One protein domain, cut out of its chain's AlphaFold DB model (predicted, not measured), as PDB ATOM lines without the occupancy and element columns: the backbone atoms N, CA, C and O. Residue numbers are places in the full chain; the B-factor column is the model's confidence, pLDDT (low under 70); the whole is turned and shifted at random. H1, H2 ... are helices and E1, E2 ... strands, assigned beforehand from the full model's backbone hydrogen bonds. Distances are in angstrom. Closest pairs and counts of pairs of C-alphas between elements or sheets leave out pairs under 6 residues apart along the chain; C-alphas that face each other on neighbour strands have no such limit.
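What this domain is: This is residues 23 to 141 of the 282 residues of an uncharacterized protein of Puteibacter caeruleilacunae (UniProt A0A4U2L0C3). Two antiparallel sheets make the model: a four-stranded slab, E4 E5 E6 E7, and a three-stranded sheet, E1 E2 E3, whose base is partly over one face of the slab near one end, while residues 39 to 53, the far part of the long hairpin E1 and E2, stick out as an arm. At the other end of the slab sit the short helix H1, the long link of residues 93 to 104 and the closing stretch of residues 125 to 141. The printed part has 119 residues, with seven named strands followed by one named helix along the chain; the class is mostly strand. Each sheet is a meander, each strand the antiparallel neighbour of the one before, in the orders E1 E2 E3 and E4 E5 E6 E7. The whole is only just loose, close to compact, with a radius of gyration of the C-alphas of 16.3 A and spans of 45 by 38 by 26 A.

Where its parts are: E1, residues 30 to 43, is the longest strand by residues; it begins at C-alpha 30 at (44.477, -60.792, 27.929) and runs 38.7 A from first to last C-alpha. E2, residues 49 to 61, also spans 38.7 A, from C-alpha 49 at (45.136, -40.281, 60.238). E3, residues 67 to 72, is 14.5 A long. E4, residues 79 to 82, measures 10.1 A and E5, residues 88 to 92, 13.1 A. E6, residues 105 to 111, is 17.0 A long and E7, residues 114 to 120, 17.5 A. H1, residues 121 to 124, spans 5.5 A and ends at C-alpha 124 at (50.820, -32.160, 26.835).

How they stand to each other: The hairpin E1 and E2 is antiparallel, with 164 degrees between the directions; N 31 and O 60 are 3.0 A apart and N 42 and O 50 2.9 A, both within hydrogen-bond range. The hairpin E2 and E3 stands at 150 degrees, with N 57 and O 71 at 2.8 A. E1 and E3 are the edge strands of this twisted sheet. Residues 23 to 24 pair with residues 31 to 32 of E1, antiparallel. Between the two sheets, the closest C-alphas of E1 and E4, those of Tyr 30 and Ile 82, are 7.4 A apart, and those of E3 and E7, Leu 71 and Glu 114, are 7.5 A apart. E2 is apart from E4, E5, E6 and E7. In the second sheet E4 and E5 form a hairpin at 168 degrees, with N 81 and O 90 at 2.8 A. E5 and E6 form a hairpin at 173 degrees, with N 91 and O 108 at 2.9 A. E6 and E7 form a hairpin at 160 degrees, with N 109 and O 117 at 2.8 A. From edge to edge, E4 to E7, the strands' lines turn by 36 degrees. H1 is on this sheet but only grazes it with residues 121 to 124; the closest C-alphas of E6 and H1, those of Leu 106 and Leu 121, are 6.2 A apart. H1 is too short for any O i to N i+4 pair inside it; its one O i to N i+3 pair is within range. Past it, residues 132 to 133 pair with residues 138 to 139, antiparallel.

The domain as a whole: The two C-alphas farthest apart, those of Asn 27 and Tyr 46, are 50.5 A apart. The printed part has no cut. The link from E5 to E6, 12 residues, is long; the link from E3 to E4 is short but not tight. The mean pLDDT of the printed part is 91.5, and residues 134 to 135 are under 70.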
ATOM      1  N   PHE A  23      39.508 -54.605  31.885       97.44
ATOM      2  CA  PHE A  23      39.789 -54.218  30.505       97.44
ATOM      3  C   PHE A  23      40.237 -55.442  29.716       97.44
ATOM      4  O   PHE A  23      40.873 -56.346  30.262       97.44
ATOM      5  N   ARG A  24      39.898 -55.504  28.427       97.94
ATOM      6  CA  ARG A  24      40.237 -56.640  27.561       97.94
ATOM      7  C   ARG A  24      41.061 -56.178  26.370       97.94
ATOM      8  O   ARG A  24      40.769 -55.158  25.756       97.94
ATOM      9  N   SER A  25      42.072 -56.967  26.031       97.81
ATOM     10  CA  SER A  25      42.763 -56.858  24.740       97.81
ATOM     11  C   SER A  25      41.796 -57.103  23.580       97.81
ATOM     12  O   SER A  25      40.803 -57.820  23.726       97.81
ATOM     13  N   LYS A  26      42.100 -56.540  22.403       96.69
ATOM     14  CA  LYS A  26      41.236 -56.641  21.213       96.69
ATOM     15  C   LYS A  26      40.999 -58.090  20.773       96.69
ATOM     16  O   LYS A  26      39.916 -58.408  20.303       96.69
ATOM     17  N   ASN A  27      41.993 -58.964  20.930       97.00
ATOM     18  CA  ASN A  27      41.869 -60.397  20.640       97.00
ATOM     19  C   ASN A  27      41.312 -61.229  21.813       97.00
ATOM     20  O   ASN A  27      41.252 -62.449  21.712       97.00
ATOM     21  N   GLY A  28      40.967 -60.604  22.943       97.12
ATOM     22  CA  GLY A  28      40.409 -61.270  24.120       97.12
ATOM     23  C   GLY A  28      41.383 -62.150  24.916       97.12
ATOM     24  O   GLY A  28      41.001 -62.644  25.979       97.12
ATOM     25  N   LEU A  29      42.633 -62.326  24.469       97.81
ATOM     26  CA  LEU A  29      43.606 -63.230  25.103       97.81
ATOM     27  C   LEU A  29      44.121 -62.730  26.451       97.81
ATOM     28  O   LEU A  29      44.593 -63.527  27.256       97.81
ATOM     29  N   TYR A  30      44.021 -61.428  26.699       98.50
ATOM     30  CA  TYR A  30      44.477 -60.792  27.929       98.50
ATOM     31  C   TYR A  30      43.391 -59.928  28.556       98.50
ATOM     32  O   TYR A  30      42.701 -59.180  27.848       98.50
ATOM     33  N   VAL A  31      43.282 -60.022  29.882       98.38
ATOM     34  CA  VAL A  31      42.350 -59.261  30.719       98.38
ATOM     35  C   VAL A  31      43.134 -58.599  31.843       98.38
ATOM     36  O   VAL A  31      43.811 -59.289  32.600       98.38
ATOM     37  N   LEU A  32      43.017 -57.281  31.958       98.38
ATOM     38  CA  LEU A  32      43.492 -56.516  33.107       98.38
ATOM     39  C   LEU A  32      42.325 -56.368  34.084       98.38
ATOM     40  O   LEU A  32      41.248 -55.947  33.664       98.38
ATOM     41  N   LYS A  33      42.502 -56.735  35.350       96.94
ATOM     42  CA  LYS A  33      41.481 -56.590  36.402       96.94
ATOM     43  C   LYS A  33      42.149 -56.350  37.750       96.94
ATOM     44  O   LYS A  33      43.311 -56.713  37.913       96.94
ATOM     45  N   LEU A  34      41.409 -55.786  38.698       94.75
ATOM     46  CA  LEU A  34      41.888 -55.605  40.065       94.75
ATOM     47  C   LEU A  34      42.324 -56.965  40.646       94.75
ATOM     48  O   LEU A  34      41.547 -57.925  40.612       94.75
ATOM     49  N   SER A  35      43.579 -57.058  41.093       92.81
ATOM     50  CA  SER A  35      44.145 -58.237  41.761       92.81
ATOM     51  C   SER A  35      44.172 -58.050  43.273       92.81
ATOM     52  O   SER A  35      43.801 -58.967  44.000       92.81
ATOM     53  N   GLU A  36      44.544 -56.855  43.733       89.38
ATOM     54  CA  GLU A  36      44.711 -56.537  45.147       89.38
ATOM     55  C   GLU A  36      44.181 -55.129  45.452       89.38
ATOM     56  O   GLU A  36      44.305 -54.207  44.642       89.38
ATOM     57  N   SER A  37      43.580 -54.970  46.630       88.62
ATOM     58  CA  SER A  37      43.207 -53.679  47.210       88.62
ATOM     59  C   SER A  37      43.611 -53.706  48.674       88.62
ATOM     60  O   SER A  37      42.891 -54.284  49.491       88.62
ATOM     61  N   LYS A  38      44.725 -53.062  49.008       87.50
ATOM     62  CA  LYS A  38      45.160 -52.884  50.392       87.50
ATOM     63  C   LYS A  38      44.718 -51.504  50.869       87.50
ATOM     64  O   LYS A  38      44.930 -50.514  50.178       87.50
ATOM     65  N   VAL A  39      44.067 -51.447  52.024       85.88
ATOM     66  CA  VAL A  39      43.740 -50.191  52.704       85.88
ATOM     67  C   VAL A  39      44.641 -50.110  53.921       85.88
ATOM     68  O   VAL A  39      44.688 -51.057  54.704       85.88
ATOM     69  N   ASP A  40      45.375 -49.016  54.037       84.12
ATOM     70  CA  ASP A  40      46.246 -48.724  55.166       84.12
ATOM     71  C   ASP A  40      45.871 -47.361  55.748       84.12
ATOM     72  O   ASP A  40      45.322 -46.507  55.048       84.12
ATOM     73  N   THR A  41      46.155 -47.149  57.025       86.06
ATOM     74  CA  THR A  41      45.907 -45.866  57.684       86.06
ATOM     75  C   THR A  41      47.198 -45.412  58.332       86.06
ATOM     76  O   THR A  41      47.684 -46.035  59.273       86.06
ATOM     77  N   ILE A  42      47.762 -44.325  57.818       85.06
ATOM     78  CA  ILE A  42      49.041 -43.784  58.270       85.06
ATOM     79  C   ILE A  42      48.758 -42.477  58.998       85.06
ATOM     80  O   ILE A  42      47.945 -41.670  58.556       85.06
ATOM     81  N   LYS A  43      49.411 -42.281  60.138       87.75
ATOM     82  CA  LYS A  43      49.361 -41.027  60.881       87.75
ATOM     83  C   LYS A  43      50.409 -40.079  60.294       87.75
ATOM     84  O   LYS A  43      51.579 -40.455  60.245       87.75
ATOM     85  N   ASP A  44      49.993 -38.910  59.818       84.75
ATOM     86  CA  ASP A  44      50.907 -37.889  59.302       84.75
ATOM     87  C   ASP A  44      51.694 -37.198  60.429       84.75
ATOM     88  O   ASP A  44      51.499 -37.469  61.620       84.75
ATOM     89  N   GLU A  45      52.621 -36.318  60.049       85.81
ATOM     90  CA  GLU A  45      53.514 -35.607  60.974       85.81
ATOM     91  C   GLU A  45      52.782 -34.686  61.966       85.81
ATOM     92  O   GLU A  45      53.314 -34.386  63.036       85.81
ATOM     93  N   TYR A  46      51.537 -34.309  61.663       88.56
ATOM     94  CA  TYR A  46      50.668 -33.504  62.528       88.56
ATOM     95  C   TYR A  46      49.756 -34.355  63.414       88.56
ATOM     96  O   TYR A  46      49.010 -33.844  64.249       88.56
ATOM     97  N   GLY A  47      49.827 -35.675  63.265       85.62
ATOM     98  CA  GLY A  47      49.047 -36.625  64.028       85.62
ATOM     99  C   GLY A  47      47.662 -36.929  63.461       85.62
ATOM    100  O   GLY A  47      46.865 -37.572  64.153       85.62
ATOM    101  N   THR A  48      47.387 -36.526  62.222       84.69
ATOM    102  CA  THR A  48      46.140 -36.815  61.508       84.69
ATOM    103  C   THR A  48      46.235 -38.180  60.835       84.69
ATOM    104  O   THR A  48      47.246 -38.523  60.232       84.69
ATOM    105  N   TYR A  49      45.183 -38.992  60.929       83.75
ATOM    106  CA  TYR A  49      45.136 -40.281  60.238       83.75
ATOM    107  C   TYR A  49      44.685 -40.092  58.789       83.75
ATOM    108  O   TYR A  49      43.553 -39.683  58.536       83.75
ATOM    109  N   GLN A  50      45.547 -40.448  57.842       80.31
ATOM    110  CA  GLN A  50      45.237 -40.497  56.419       80.31
ATOM    111  C   GLN A  50      45.059 -41.954  55.982       80.31
ATOM    112  O   GLN A  50      45.894 -42.817  56.260       80.31
ATOM    113  N   THR A  51      43.942 -42.245  55.315       79.94
ATOM    114  CA  THR A  51      43.676 -43.577  54.757       79.94
ATOM    115  C   THR A  51      44.192 -43.636  53.329       79.94
ATOM    116  O   THR A  51      43.718 -42.901  52.466       79.94
ATOM    117  N   TYR A  52      45.115 -44.554  53.064       77.75
ATOM    118  CA  TYR A  52      45.660 -44.805  51.738       77.75
ATOM    119  C   TYR A  52      45.141 -46.130  51.208       77.75
ATOM    120  O   TYR A  52      45.108 -47.142  51.912       77.75
ATOM    121  N   ARG A  53      44.740 -46.138  49.938       82.62
ATOM    122  CA  ARG A  53      44.315 -47.351  49.248       82.62
ATOM    123  C   ARG A  53      45.297 -47.681  48.140       82.62
ATOM    124  O   ARG A  53      45.314 -47.026  47.102       82.62
ATOM    125  N   GLU A  54      46.078 -48.730  48.343       86.31
ATOM    126  CA  GLU A  54      46.937 -49.289  47.311       86.31
ATOM    127  C   GLU A  54      46.116 -50.257  46.452       86.31
ATOM    128  O   GLU A  54      45.533 -51.226  46.944       86.31
ATOM    129  N   LEU A  55      46.049 -49.979  45.152       90.94
ATOM    130  CA  LEU A  55      45.357 -50.815  44.176       90.94
ATOM    131  C   LEU A  55      46.382 -51.441  43.233       90.94
ATOM    132  O   LEU A  55      47.183 -50.724  42.629       90.94
ATOM    133  N   LYS A  56      46.308 -52.763  43.058       94.44
ATOM    134  CA  LYS A  56      47.080 -53.486  42.041       94.44
ATOM    135  C   LYS A  56      46.162 -54.133  41.026       94.44
ATOM    136  O   LYS A  56      45.127 -54.715  41.354       94.44
ATOM    137  N   TRP A  57      46.565 -54.038  39.769       97.25
ATOM    138  CA  TRP A  57      45.837 -54.566  38.627       97.25
ATOM    139  C   TRP A  57      46.648 -55.656  37.945       97.25
ATOM    140  O   TRP A  57      47.646 -55.384  37.281       97.25
ATOM    141  N   GLY A  58      46.190 -56.898  38.059       97.94
ATOM    142  CA  GLY A  58      46.810 -58.040  37.405       97.94
ATOM    143  C   GLY A  58      46.395 -58.158  35.940       97.94
ATOM    144  O   GLY A  58      45.204 -58.135  35.605       97.94
ATOM    145  N   LEU A  59      47.374 -58.334  35.049       98.56
ATOM    146  CA  LEU A  59      47.143 -58.737  33.664       98.56
ATOM    147  C   LEU A  59      47.207 -60.261  33.558       98.56
ATOM    148  O   LEU A  59      48.265 -60.864  33.723       98.56
ATOM    149  N   TYR A  60      46.089 -60.889  33.216       98.50
ATOM    150  CA  TYR A  60      45.964 -62.343  33.132       98.50
ATOM    151  C   TYR A  60      45.837 -62.805  31.685       98.50
ATOM    152  O   TYR A  60      45.178 -62.155  30.868       98.50
ATOM    153  N   ASN A  61      46.401 -63.972  31.378       98.19
ATOM    154  CA  ASN A  61      46.030 -64.706  30.173       98.19
ATOM    155  C   ASN A  61      44.621 -65.298  30.363       98.19
ATOM    156  O   ASN A  61      44.371 -66.056  31.299       98.19
ATOM    157  N   SER A  62      43.691 -64.960  29.475       97.12
ATOM    158  CA  SER A  62      42.285 -65.364  29.564       97.12
ATOM    159  C   SER A  62      42.068 -66.872  29.473       97.12
ATOM    160  O   SER A  62      41.087 -67.357  30.038       97.12
ATOM    161  N   ILE A  63      42.946 -67.588  28.763       96.62
ATOM    162  CA  ILE A  63      42.858 -69.035  28.533       96.62
ATOM    163  C   ILE A  63      43.469 -69.771  29.724       96.62
ATOM    164  O   ILE A  63      42.781 -70.527  30.400       96.62
ATOM    165  N   THR A  64      44.742 -69.507  30.024       97.56
ATOM    166  CA  THR A  64      45.480 -70.247  31.062       97.56
ATOM    167  C   THR A  64      45.195 -69.758  32.479       97.56
ATOM    168  O   THR A  64      45.637 -70.385  33.436       97.56
ATOM    169  N   LYS A  65      44.519 -68.609  32.621       97.25
ATOM    170  CA  LYS A  65      44.276 -67.889  33.884       97.25
ATOM    171  C   LYS A  65      45.540 -67.473  34.642       97.25
ATOM    172  O   LYS A  65      45.431 -66.912  35.726       97.25
ATOM    173  N   LYS A  66      46.731 -67.684  34.073       97.81
ATOM    174  CA  LYS A  66      47.998 -67.300  34.697       97.81
ATOM    175  C   LYS A  66      48.158 -65.782  34.695       97.81
ATOM    176  O   LYS A  66      47.922 -65.131  33.670       97.81
ATOM    177  N   LEU A  67      48.573 -65.248  35.841       97.75
ATOM    178  CA  LEU A  67      49.031 -63.869  35.976       97.75
ATOM    179  C   LEU A  67      50.297 -63.685  35.137       97.75
ATOM    180  O   LEU A  67      51.185 -64.538  35.149       97.75
ATOM    181  N   LYS A  68      50.357 -62.588  34.387       97.56
ATOM    182  CA  LYS A  68      51.524 -62.223  33.584       97.56
ATOM    183  C   LYS A  68      52.398 -61.198  34.300       97.56
ATOM    184  O   LYS A  68      53.608 -61.372  34.330       97.56
ATOM    185  N   TYR A  69      51.779 -60.140  34.812       98.25
ATOM    186  CA  TYR A  69      52.386 -59.089  35.631       98.25
ATOM    187  C   TYR A  69      51.280 -58.214  36.234       98.25
ATOM    188  O   TYR A  69      50.115 -58.329  35.835       98.25
ATOM    189  N   GLU A  70      51.651 -57.326  37.149       97.50
ATOM    190  CA  GLU A  70      50.758 -56.374  37.810       97.50
ATOM    191  C   GLU A  70      51.101 -54.933  37.437       97.50
ATOM    192  O   GLU A  70      52.216 -54.653  36.998       97.50
ATOM    193  N   LEU A  71      50.127 -54.039  37.592       97.31
ATOM    194  CA  LEU A  71      50.254 -52.597  37.408       97.31
ATOM    195  C   LEU A  71      49.745 -51.877  38.666       97.31
ATOM    196  O   LEU A  71      48.701 -52.283  39.187       97.31
ATOM    197  N   PRO A  72      50.419 -50.817  39.136       94.19
ATOM    198  CA  PRO A  72      49.942 -50.022  40.261       94.19
ATOM    199  C   PRO A  72      48.854 -49.017  39.845       94.19
ATOM    200  O   PRO A  72      48.751 -48.626  38.680       94.19
ATOM    201  N   GLY A  73      48.079 -48.556  40.829       87.81
ATOM    202  CA  GLY A  73      47.290 -47.326  40.750       87.81
ATOM    203  C   GLY A  73      45.799 -47.489  40.412       87.81
ATOM    204  O   GLY A  73      45.306 -48.588  40.126       87.81
ATOM    205  N   PRO A  74      45.037 -46.380  40.456       87.62
ATOM    206  CA  PRO A  74      43.585 -46.372  40.277       87.62
ATOM    207  C   PRO A  74      43.181 -46.418  38.792       87.62
ATOM    208  O   PRO A  74      42.720 -45.445  38.205       87.62
ATOM    209  N   ILE A  75      43.326 -47.583  38.152       93.38
ATOM    210  CA  ILE A  75      42.986 -47.757  36.723       93.38
ATOM    211  C   ILE A  75      41.459 -47.801  36.479       93.38
ATOM    212  O   ILE A  75      41.009 -47.614  35.352       93.38
ATOM    213  N   SER A  76      40.631 -48.016  37.509       91.06
ATOM    214  CA  SER A  76      39.169 -48.159  37.369       91.06
ATOM    215  C   SER A  76      38.488 -46.938  36.748       91.06
ATOM    216  O   SER A  76      37.563 -47.111  35.953       91.06
ATOM    217  N   GLN A  77      38.966 -45.735  37.066       89.25
ATOM    218  CA  GLN A  77      38.443 -44.461  36.553       89.25
ATOM    219  C   GLN A  77      39.062 -44.040  35.216       89.25
ATOM    220  O   GLN A  77      38.648 -43.057  34.618       89.25
ATOM    221  N   ARG A  78      40.010 -44.828  34.704       93.44
ATOM    222  CA  ARG A  78      40.780 -44.535  33.494       93.44
ATOM    223  C   ARG A  78      40.389 -45.488  32.362       93.44
ATOM    224  O   ARG A  78      39.631 -46.445  32.544       93.44
ATOM    225  N   THR A  79      40.943 -45.270  31.174       95.56
ATOM    226  CA  THR A  79      40.841 -46.213  30.055       95.56
ATOM    227  C   THR A  79      42.158 -46.952  29.852       95.56
ATOM    228  O   THR A  79      43.172 -46.342  29.527       95.56
ATOM    229  N   ALA A  80      42.152 -48.285  29.972       97.50
ATOM    230  CA  ALA A  80      43.320 -49.110  29.668       97.50
ATOM    231  C   ALA A  80      43.197 -49.831  28.315       97.50
ATOM    232  O   ALA A  80      42.240 -50.560  28.045       97.50
ATOM    233  N   TYR A  81      44.228 -49.686  27.485       98.31
ATOM    234  CA  TYR A  81      44.403 -50.370  26.209       98.31
ATOM    235  C   TYR A  81      45.468 -51.454  26.352       98.31
ATOM    236  O   TYR A  81      46.566 -51.192  26.835       98.31
ATOM    237  N   ILE A  82      45.172 -52.673  25.896       98.62
ATOM    238  CA  ILE A  82      46.053 -53.836  26.064       98.62
ATOM    239  C   ILE A  82      46.446 -54.385  24.692       98.62
ATOM    240  O   ILE A  82      45.590 -54.703  23.861       98.62
ATOM    241  N   SER A  83      47.750 -54.527  24.463       98.31
ATOM    242  CA  SER A  83      48.285 -55.154  23.248       98.31
ATOM    243  C   SER A  83      47.874 -56.624  23.114       98.31
ATOM    244  O   SER A  83      47.727 -57.344  24.099       98.31
ATOM    245  N   ASN A  84      47.754 -57.109  21.878       97.69
ATOM    246  CA  ASN A  84      47.323 -58.484  21.588       97.69
ATOM    247  C   ASN A  84      48.277 -59.574  22.101       97.69
ATOM    248  O   ASN A  84      47.870 -60.725  22.204       97.69
ATOM    249  N   ASN A  85      49.532 -59.235  22.403       97.06
ATOM    250  CA  ASN A  85      50.506 -60.131  23.034       97.06
ATOM    251  C   ASN A  85      50.664 -59.855  24.542       97.06
ATOM    252  O   ASN A  85      51.542 -60.433  25.184       97.06
ATOM    253  N   GLY A  86      49.870 -58.933  25.100       97.31
ATOM    254  CA  GLY A  86      49.918 -58.511  26.496       97.31
ATOM    255  C   GLY A  86      51.293 -57.998  26.922       97.31
ATOM    256  O   GLY A  86      51.700 -58.259  28.046       97.31
ATOM    257  N   LYS A  87      52.096 -57.438  26.008       97.75
ATOM    258  CA  LYS A  87      53.417 -56.864  26.324       97.75
ATOM    259  C   LYS A  87      53.303 -55.418  26.791       97.75
ATOM    260  O   LYS A  87      54.052 -54.998  27.659       97.75
ATOM    261  N   TYR A  88      52.399 -54.679  26.164       98.50
ATOM    262  CA  TYR A  88      52.135 -53.275  26.430       98.50
ATOM    263  C   TYR A  88      50.738 -53.088  27.004       98.50
ATOM    264  O   TYR A  88      49.782 -53.709  26.510       98.50
ATOM    265  N   VAL A  89      50.646 -52.190  27.981       98.56
ATOM    266  CA  VAL A  89      49.399 -51.598  28.464       98.56
ATOM    267  C   VAL A  89      49.564 -50.082  28.421       98.56
ATOM    268  O   VAL A  89      50.573 -49.565  28.887       98.56
ATOM    269  N   VAL A  90      48.602 -49.383  27.827       98.50
ATOM    270  CA  VAL A  90      48.538 -47.916  27.835       98.50
ATOM    271  C   VAL A  90      47.328 -47.530  28.662       98.50
ATOM    272  O   VAL A  90      46.218 -47.935  28.317       98.50
ATOM    273  N   VAL A  91      47.536 -46.784  29.738       98.06
ATOM    274  CA  VAL A  91      46.461 -46.232  30.564       98.06
ATOM    275  C   VAL A  91      46.325 -44.755  30.226       98.06
ATOM    276  O   VAL A  91      47.321 -44.038  30.214       98.06
ATOM    277  N   VAL A  92      45.107 -44.324  29.923       97.56
ATOM    278  CA  VAL A  92      44.765 -42.941  29.593       97.56
ATOM    279  C   VAL A  92      43.772 -42.446  30.632       97.56
ATOM    280  O   VAL A  92      42.722 -43.069  30.800       97.56
ATOM    281  N   ASN A  93      44.099 -41.357  31.319       95.00
ATOM    282  CA  ASN A  93      43.165 -40.631  32.168       95.00
ATOM    283  C   ASN A  93      42.322 -39.703  31.280       95.00
ATOM    284  O   ASN A  93      42.623 -38.526  31.138       95.00
ATOM    285  N   ASP A  94      41.361 -40.266  30.544       90.56
ATOM    286  CA  ASP A  94      40.587 -39.549  29.520       90.56
ATOM    287  C   ASP A  94      39.411 -38.735  30.075       90.56
ATOM    288  O   ASP A  94      38.824 -37.958  29.331       90.56
ATOM    289  N   TRP A  95      39.086 -38.912  31.355       87.62
ATOM    290  CA  TRP A  95      38.030 -38.192  32.064       87.62
ATOM    291  C   TRP A  95      38.390 -38.110  33.557       87.62
ATOM    292  O   TRP A  95      37.798 -38.836  34.361       87.62
ATOM    293  N   PRO A  96      39.430 -37.334  33.921       87.88
ATOM    294  CA  PRO A  96      39.939 -37.276  35.287       87.88
ATOM    295  C   PRO A  96      38.876 -36.699  36.231       87.88
ATOM    296  O   PRO A  96      38.330 -35.641  35.911       87.88
ATOM    297  N   PRO A  97      38.553 -37.361  37.360       82.06
ATOM    298  CA  PRO A  97      37.851 -36.731  38.481       82.06
ATOM    299  C   PRO A  97      38.795 -35.908  39.371       82.06
ATOM    300  O   PRO A  97      38.341 -35.237  40.294       82.06
ATOM    301  N   GLU A  98      40.109 -36.040  39.163       84.62
ATOM    302  CA  GLU A  98      41.120 -35.291  39.897       84.62
ATOM    303  C   GLU A  98      41.086 -33.798  39.535       84.62
ATOM    304  O   GLU A  98      40.604 -33.397  38.473       84.62
ATOM    305  N   GLN A  99      41.640 -32.982  40.430       81.12
ATOM    306  CA  GLN A  99      41.909 -31.575  40.172       81.12
ATOM    307  C   GLN A  99      42.785 -31.440  38.922       81.12
ATOM    308  O   GLN A  99      43.694 -32.243  38.709       81.12
ATOM    309  N   ALA A 100      42.525 -30.442  38.082       82.25
ATOM    310  CA  ALA A 100      43.438 -30.157  36.985       82.25
ATOM    311  C   ALA A 100      44.705 -29.516  37.559       82.25
ATOM    312  O   ALA A 100      44.673 -28.362  37.973       82.25
ATOM    313  N   ASP A 101      45.793 -30.278  37.624       85.31
ATOM    314  CA  ASP A 101      47.100 -29.819  38.090       85.31
ATOM    315  C   ASP A 101      48.199 -30.238  37.106       85.31
ATOM    316  O   ASP A 101      48.073 -31.238  36.389       85.31
ATOM    317  N   ASP A 102      49.297 -29.485  37.066       87.00
ATOM    318  CA  ASP A 102      50.398 -29.726  36.125       87.00
ATOM    319  C   ASP A 102      51.031 -31.115  36.266       87.00
ATOM    320  O   ASP A 102      51.612 -31.643  35.308       87.00
ATOM    321  N   SER A 103      50.949 -31.706  37.458       90.81
ATOM    322  CA  SER A 103      51.538 -32.996  37.795       90.81
ATOM    323  C   SER A 103      50.640 -34.188  37.446       90.81
ATOM    324  O   SER A 103      51.143 -35.318  37.397       90.81
ATOM    325  N   LEU A 104      49.360 -33.940  37.147       91.62
ATOM    326  CA  LEU A 104      48.347 -34.953  36.901       91.62
ATOM    327  C   LEU A 104      48.723 -35.858  35.731       91.62
ATOM    328  O   LEU A 104      48.907 -35.422  34.594       91.62
ATOM    329  N   GLU A 105      48.805 -37.158  35.998       95.25
ATOM    330  CA  GLU A 105      49.193 -38.161  35.012       95.25
ATOM    331  C   GLU A 105      48.058 -38.456  34.021       95.25
ATOM    332  O   GLU A 105      47.033 -39.050  34.368       95.25
ATOM    333  N   LEU A 106      48.270 -38.119  32.749       96.12
ATOM    334  CA  LEU A 106      47.271 -38.283  31.692       96.12
ATOM    335  C   LEU A 106      47.479 -39.542  30.856       96.12
ATOM    336  O   LEU A 106      46.515 -40.206  30.471       96.12
ATOM    337  N   ILE A 107      48.731 -39.899  30.565       98.25
ATOM    338  CA  ILE A 107      49.066 -41.111  29.810       98.25
ATOM    339  C   ILE A 107      50.199 -41.847  30.512       98.25
ATOM    340  O   ILE A 107      51.291 -41.311  30.658       98.25
ATOM    341  N   MET A 108      49.981 -43.118  30.842       98.44
ATOM    342  CA  MET A 108      51.022 -44.025  31.330       98.44
ATOM    343  C   MET A 108      51.210 -45.179  30.348       98.44
ATOM    344  O   MET A 108      50.249 -45.831  29.925       98.44
ATOM    345  N   ILE A 109      52.461 -45.462  29.999       98.50
ATOM    346  CA  ILE A 109      52.846 -46.551  29.102       98.50
ATOM    347  C   ILE A 109      53.612 -47.590  29.906       98.50
ATOM    348  O   ILE A 109      54.729 -47.343  30.354       98.50
ATOM    349  N   TYR A 110      53.042 -48.785  30.013       98.38
ATOM    350  CA  TYR A 110      53.659 -49.924  30.675       98.38
ATOM    351  C   TYR A 110      54.172 -50.939  29.659       98.38
ATOM    352  O   TYR A 110      53.500 -51.255  28.669       98.38
ATOM    353  N   LYS A 111      55.346 -51.507  29.934       98.00
ATOM    354  CA  LYS A 111      55.975 -52.564  29.143       98.00
ATOM    355  C   LYS A 111      56.378 -53.696  30.081       98.00
ATOM    356  O   LYS A 111      57.251 -53.529  30.911       98.00
ATOM    357  N   HIS A 112      55.761 -54.864  29.913       97.56
ATOM    358  CA  HIS A 112      55.968 -56.030  30.782       97.56
ATOM    359  C   HIS A 112      55.685 -55.770  32.277       97.56
ATOM    360  O   HIS A 112      56.280 -56.416  33.125       97.56
ATOM    361  N   GLY A 113      54.758 -54.861  32.589       97.12
ATOM    362  CA  GLY A 113      54.402 -54.496  33.967       97.12
ATOM    363  C   GLY A 113      55.148 -53.274  34.497       97.12
ATOM    364  O   GLY A 113      54.657 -52.600  35.390       97.12
ATOM    365  N   GLU A 114      56.275 -52.923  33.884       97.75
ATOM    366  CA  GLU A 114      57.081 -51.776  34.295       97.75
ATOM    367  C   GLU A 114      56.600 -50.494  33.614       97.75
ATOM    368  O   GLU A 114      56.326 -50.482  32.405       97.75
ATOM    369  N   LEU A 115      56.508 -49.410  34.385       97.56
ATOM    370  CA  LEU A 115      56.198 -48.081  33.868       97.56
ATOM    371  C   LEU A 115      57.374 -47.586  33.021       97.56
ATOM    372  O   LEU A 115      58.464 -47.336  33.523       97.56
ATOM    373  N   SER A 116      57.154 -47.458  31.716       97.31
ATOM    374  CA  SER A 116      58.181 -47.025  30.768       97.31
ATOM    375  C   SER A 116      58.159 -45.520  30.526       97.31
ATOM    376  O   SER A 116      59.198 -44.958  30.180       97.31
ATOM    377  N   LYS A 117      56.984 -44.888  30.597       98.19
ATOM    378  CA  LYS A 117      56.809 -43.448  30.376       98.19
ATOM    379  C   LYS A 117      55.485 -42.981  30.972       98.19
ATOM    380  O   LYS A 117      54.474 -43.660  30.794       98.19
ATOM    381  N   THR A 118      55.508 -41.796  31.566       98.19
ATOM    382  CA  THR A 118      54.323 -41.021  31.940       98.19
ATOM    383  C   THR A 118      54.351 -39.688  31.201       98.19
ATOM    384  O   THR A 118      55.434 -39.149  30.954       98.19
ATOM    385  N   TYR A 119      53.168 -39.210  30.826       97.94
ATOM    386  CA  TYR A 119      52.913 -37.844  30.393       97.94
ATOM    387  C   TYR A 119      51.907 -37.213  31.342       97.94
ATOM    388  O   TYR A 119      50.824 -37.775  31.554       97.94
ATOM    389  N   LYS A 120      52.293 -36.078  31.902       95.94
ATOM    390  CA  LYS A 120      51.491 -35.247  32.788       95.94
ATOM    391  C   LYS A 120      50.709 -34.200  31.992       95.94
ATOM    392  O   LYS A 120      50.937 -34.058  30.789       95.94
ATOM    393  N   LEU A 121      49.807 -33.471  32.644       93.06
ATOM    394  CA  LEU A 121      49.069 -32.366  32.025       93.06
ATOM    395  C   LEU A 121      50.024 -31.332  31.412       93.06
ATOM    396  O   LEU A 121      49.927 -31.060  30.216       93.06
ATOM    397  N   SER A 122      51.022 -30.894  32.181       92.31
ATOM    398  CA  SER A 122      52.065 -29.951  31.740       92.31
ATOM    399  C   SER A 122      52.964 -30.462  30.605       92.31
ATOM    400  O   SER A 122      53.569 -29.672  29.887       92.31
ATOM    401  N   ASP A 123      53.059 -31.782  30.388       94.62
ATOM    402  CA  ASP A 123      53.816 -32.325  29.249       94.62
ATOM    403  C   ASP A 123      53.051 -32.179  27.920       94.62
ATOM    404  O   ASP A 123      53.645 -32.292  26.841       94.62
ATOM    405  N   LEU A 124      51.722 -32.041  27.985       94.88
ATOM    406  CA  LEU A 124      50.820 -32.160  26.835       94.88
ATOM    407  C   LEU A 124      50.054 -30.875  26.520       94.88
ATOM    408  O   LEU A 124      49.610 -30.729  25.378       94.88
ATOM    409  N   MET A 125      49.910 -29.975  27.487       90.06
ATOM    410  CA  MET A 125      49.184 -28.715  27.352       90.06
ATOM    411  C   MET A 125      50.035 -27.558  27.853       90.06
ATOM    412  O   MET A 125      50.816 -27.734  28.786       90.06
ATOM    413  N   ASP A 126      49.882 -26.397  27.221       84.62
ATOM    414  CA  ASP A 126      50.681 -25.217  27.554       84.62
ATOM    415  C   ASP A 126      50.088 -24.482  28.780       84.62
ATOM    416  O   ASP A 126      50.804 -23.802  29.507       84.62
ATOM    417  N   CYS A 127      48.788 -24.660  29.053       81.12
ATOM    418  CA  CYS A 127      48.119 -24.133  30.245       81.12
ATOM    419  C   CYS A 127      46.976 -25.061  30.690       81.12
ATOM    420  O   CYS A 127      46.107 -25.431  29.896       81.12
ATOM    421  N   GLY A 128      46.935 -25.421  31.977       75.75
ATOM    422  CA  GLY A 128      45.908 -26.316  32.531       75.75
ATOM    423  C   GLY A 128      44.479 -25.754  32.486       75.75
ATOM    424  O   GLY A 128      43.530 -26.532  32.508       75.75
ATOM    425  N   PHE A 129      44.298 -24.437  32.321       76.00
ATOM    426  CA  PHE A 129      42.976 -23.831  32.081       76.00
ATOM    427  C   PHE A 129      42.427 -24.103  30.674       76.00
ATOM    428  O   PHE A 129      41.229 -23.956  30.440       76.00
ATOM    429  N   ASN A 130      43.261 -24.568  29.738       83.19
ATOM    430  CA  ASN A 130      42.829 -24.862  28.372       83.19
ATOM    431  C   ASN A 130      42.007 -26.160  28.259       83.19
ATOM    432  O   ASN A 130      41.735 -26.615  27.150       83.19
ATOM    433  N   ILE A 131      41.618 -26.787  29.369       83.62
ATOM    434  CA  ILE A 131      40.768 -27.985  29.423       83.62
ATOM    435  C   ILE A 131      39.275 -27.642  29.323       83.62
ATOM    436  O   ILE A 131      38.867 -26.492  29.457       83.62
ATOM    437  N   SER A 132      38.437 -28.659  29.117       81.44
ATOM    438  CA  SER A 132      36.979 -28.529  29.099       81.44
ATOM    439  C   SER A 132      36.318 -29.175  30.320       81.44
ATOM    440  O   SER A 132      36.373 -30.392  30.492       81.44
ATOM    441  N   SER A 133      35.693 -28.325  31.134       71.06
ATOM    442  CA  SER A 133      35.001 -28.601  32.406       71.06
ATOM    443  C   SER A 133      33.696 -29.409  32.330       71.06
ATOM    444  O   SER A 133      32.825 -29.058  31.533       71.06
ATOM    445  N   SER A 134      33.466 -30.382  33.219       68.00
ATOM    446  CA  SER A 134      32.130 -30.719  33.742       68.00
ATOM    447  C   SER A 134      32.069 -30.509  35.265       68.00
ATOM    448  O   SER A 134      33.035 -30.067  35.877       68.00
ATOM    449  N   VAL A 135      30.918 -30.806  35.884       65.12
ATOM    450  CA  VAL A 135      30.635 -30.572  37.318       65.12
ATOM    451  C   VAL A 135      31.599 -31.316  38.258       65.12
ATOM    452  O   VAL A 135      31.730 -30.932  39.416       65.12
ATOM    453  N   GLY A 136      32.285 -32.364  37.792       70.56
ATOM    454  CA  GLY A 136      33.251 -33.101  38.620       70.56
ATOM    455  C   GLY A 136      34.336 -33.843  37.847       70.56
ATOM    456  O   GLY A 136      34.961 -34.735  38.405       70.56
ATOM    457  N   HIS A 137      34.507 -33.537  36.562       83.00
ATOM    458  CA  HIS A 137      35.514 -34.145  35.698       83.00
ATOM    459  C   HIS A 137      35.935 -33.148  34.623       83.00
ATOM    460  O   HIS A 137      35.236 -32.160  34.405       83.00
ATOM    461  N   PHE A 138      37.008 -33.434  33.889       86.19
ATOM    462  CA  PHE A 138      37.379 -32.618  32.735       86.19
ATOM    463  C   PHE A 138      37.849 -33.424  31.520       86.19
ATOM    464  O   PHE A 138      38.277 -34.573  31.608       86.19
ATOM    465  N   ASN A 139      37.783 -32.795  30.349       88.50
ATOM    466  CA  ASN A 139      38.355 -33.279  29.098       88.50
ATOM    467  C   ASN A 139      39.566 -32.417  28.727       88.50
ATOM    468  O   ASN A 139      39.429 -31.225  28.476       88.50
ATOM    469  N   TRP A 140      40.734 -33.034  28.584       91.88
ATOM    470  CA  TRP A 140      41.946 -32.388  28.055       91.88
ATOM    471  C   TRP A 140      42.194 -32.709  26.570       91.88
ATOM    472  O   TRP A 140      43.109 -32.188  25.934       91.88
ATOM    473  N   THR A 141      41.366 -33.583  25.985       93.50
ATOM    474  CA  THR A 141      41.431 -33.933  24.562       93.50
ATOM    475  C   THR A 141      40.213 -33.431  23.813       93.50
ATOM    476  O   THR A 141      39.078 -33.553  24.272       93.50
TER     477      THR A 141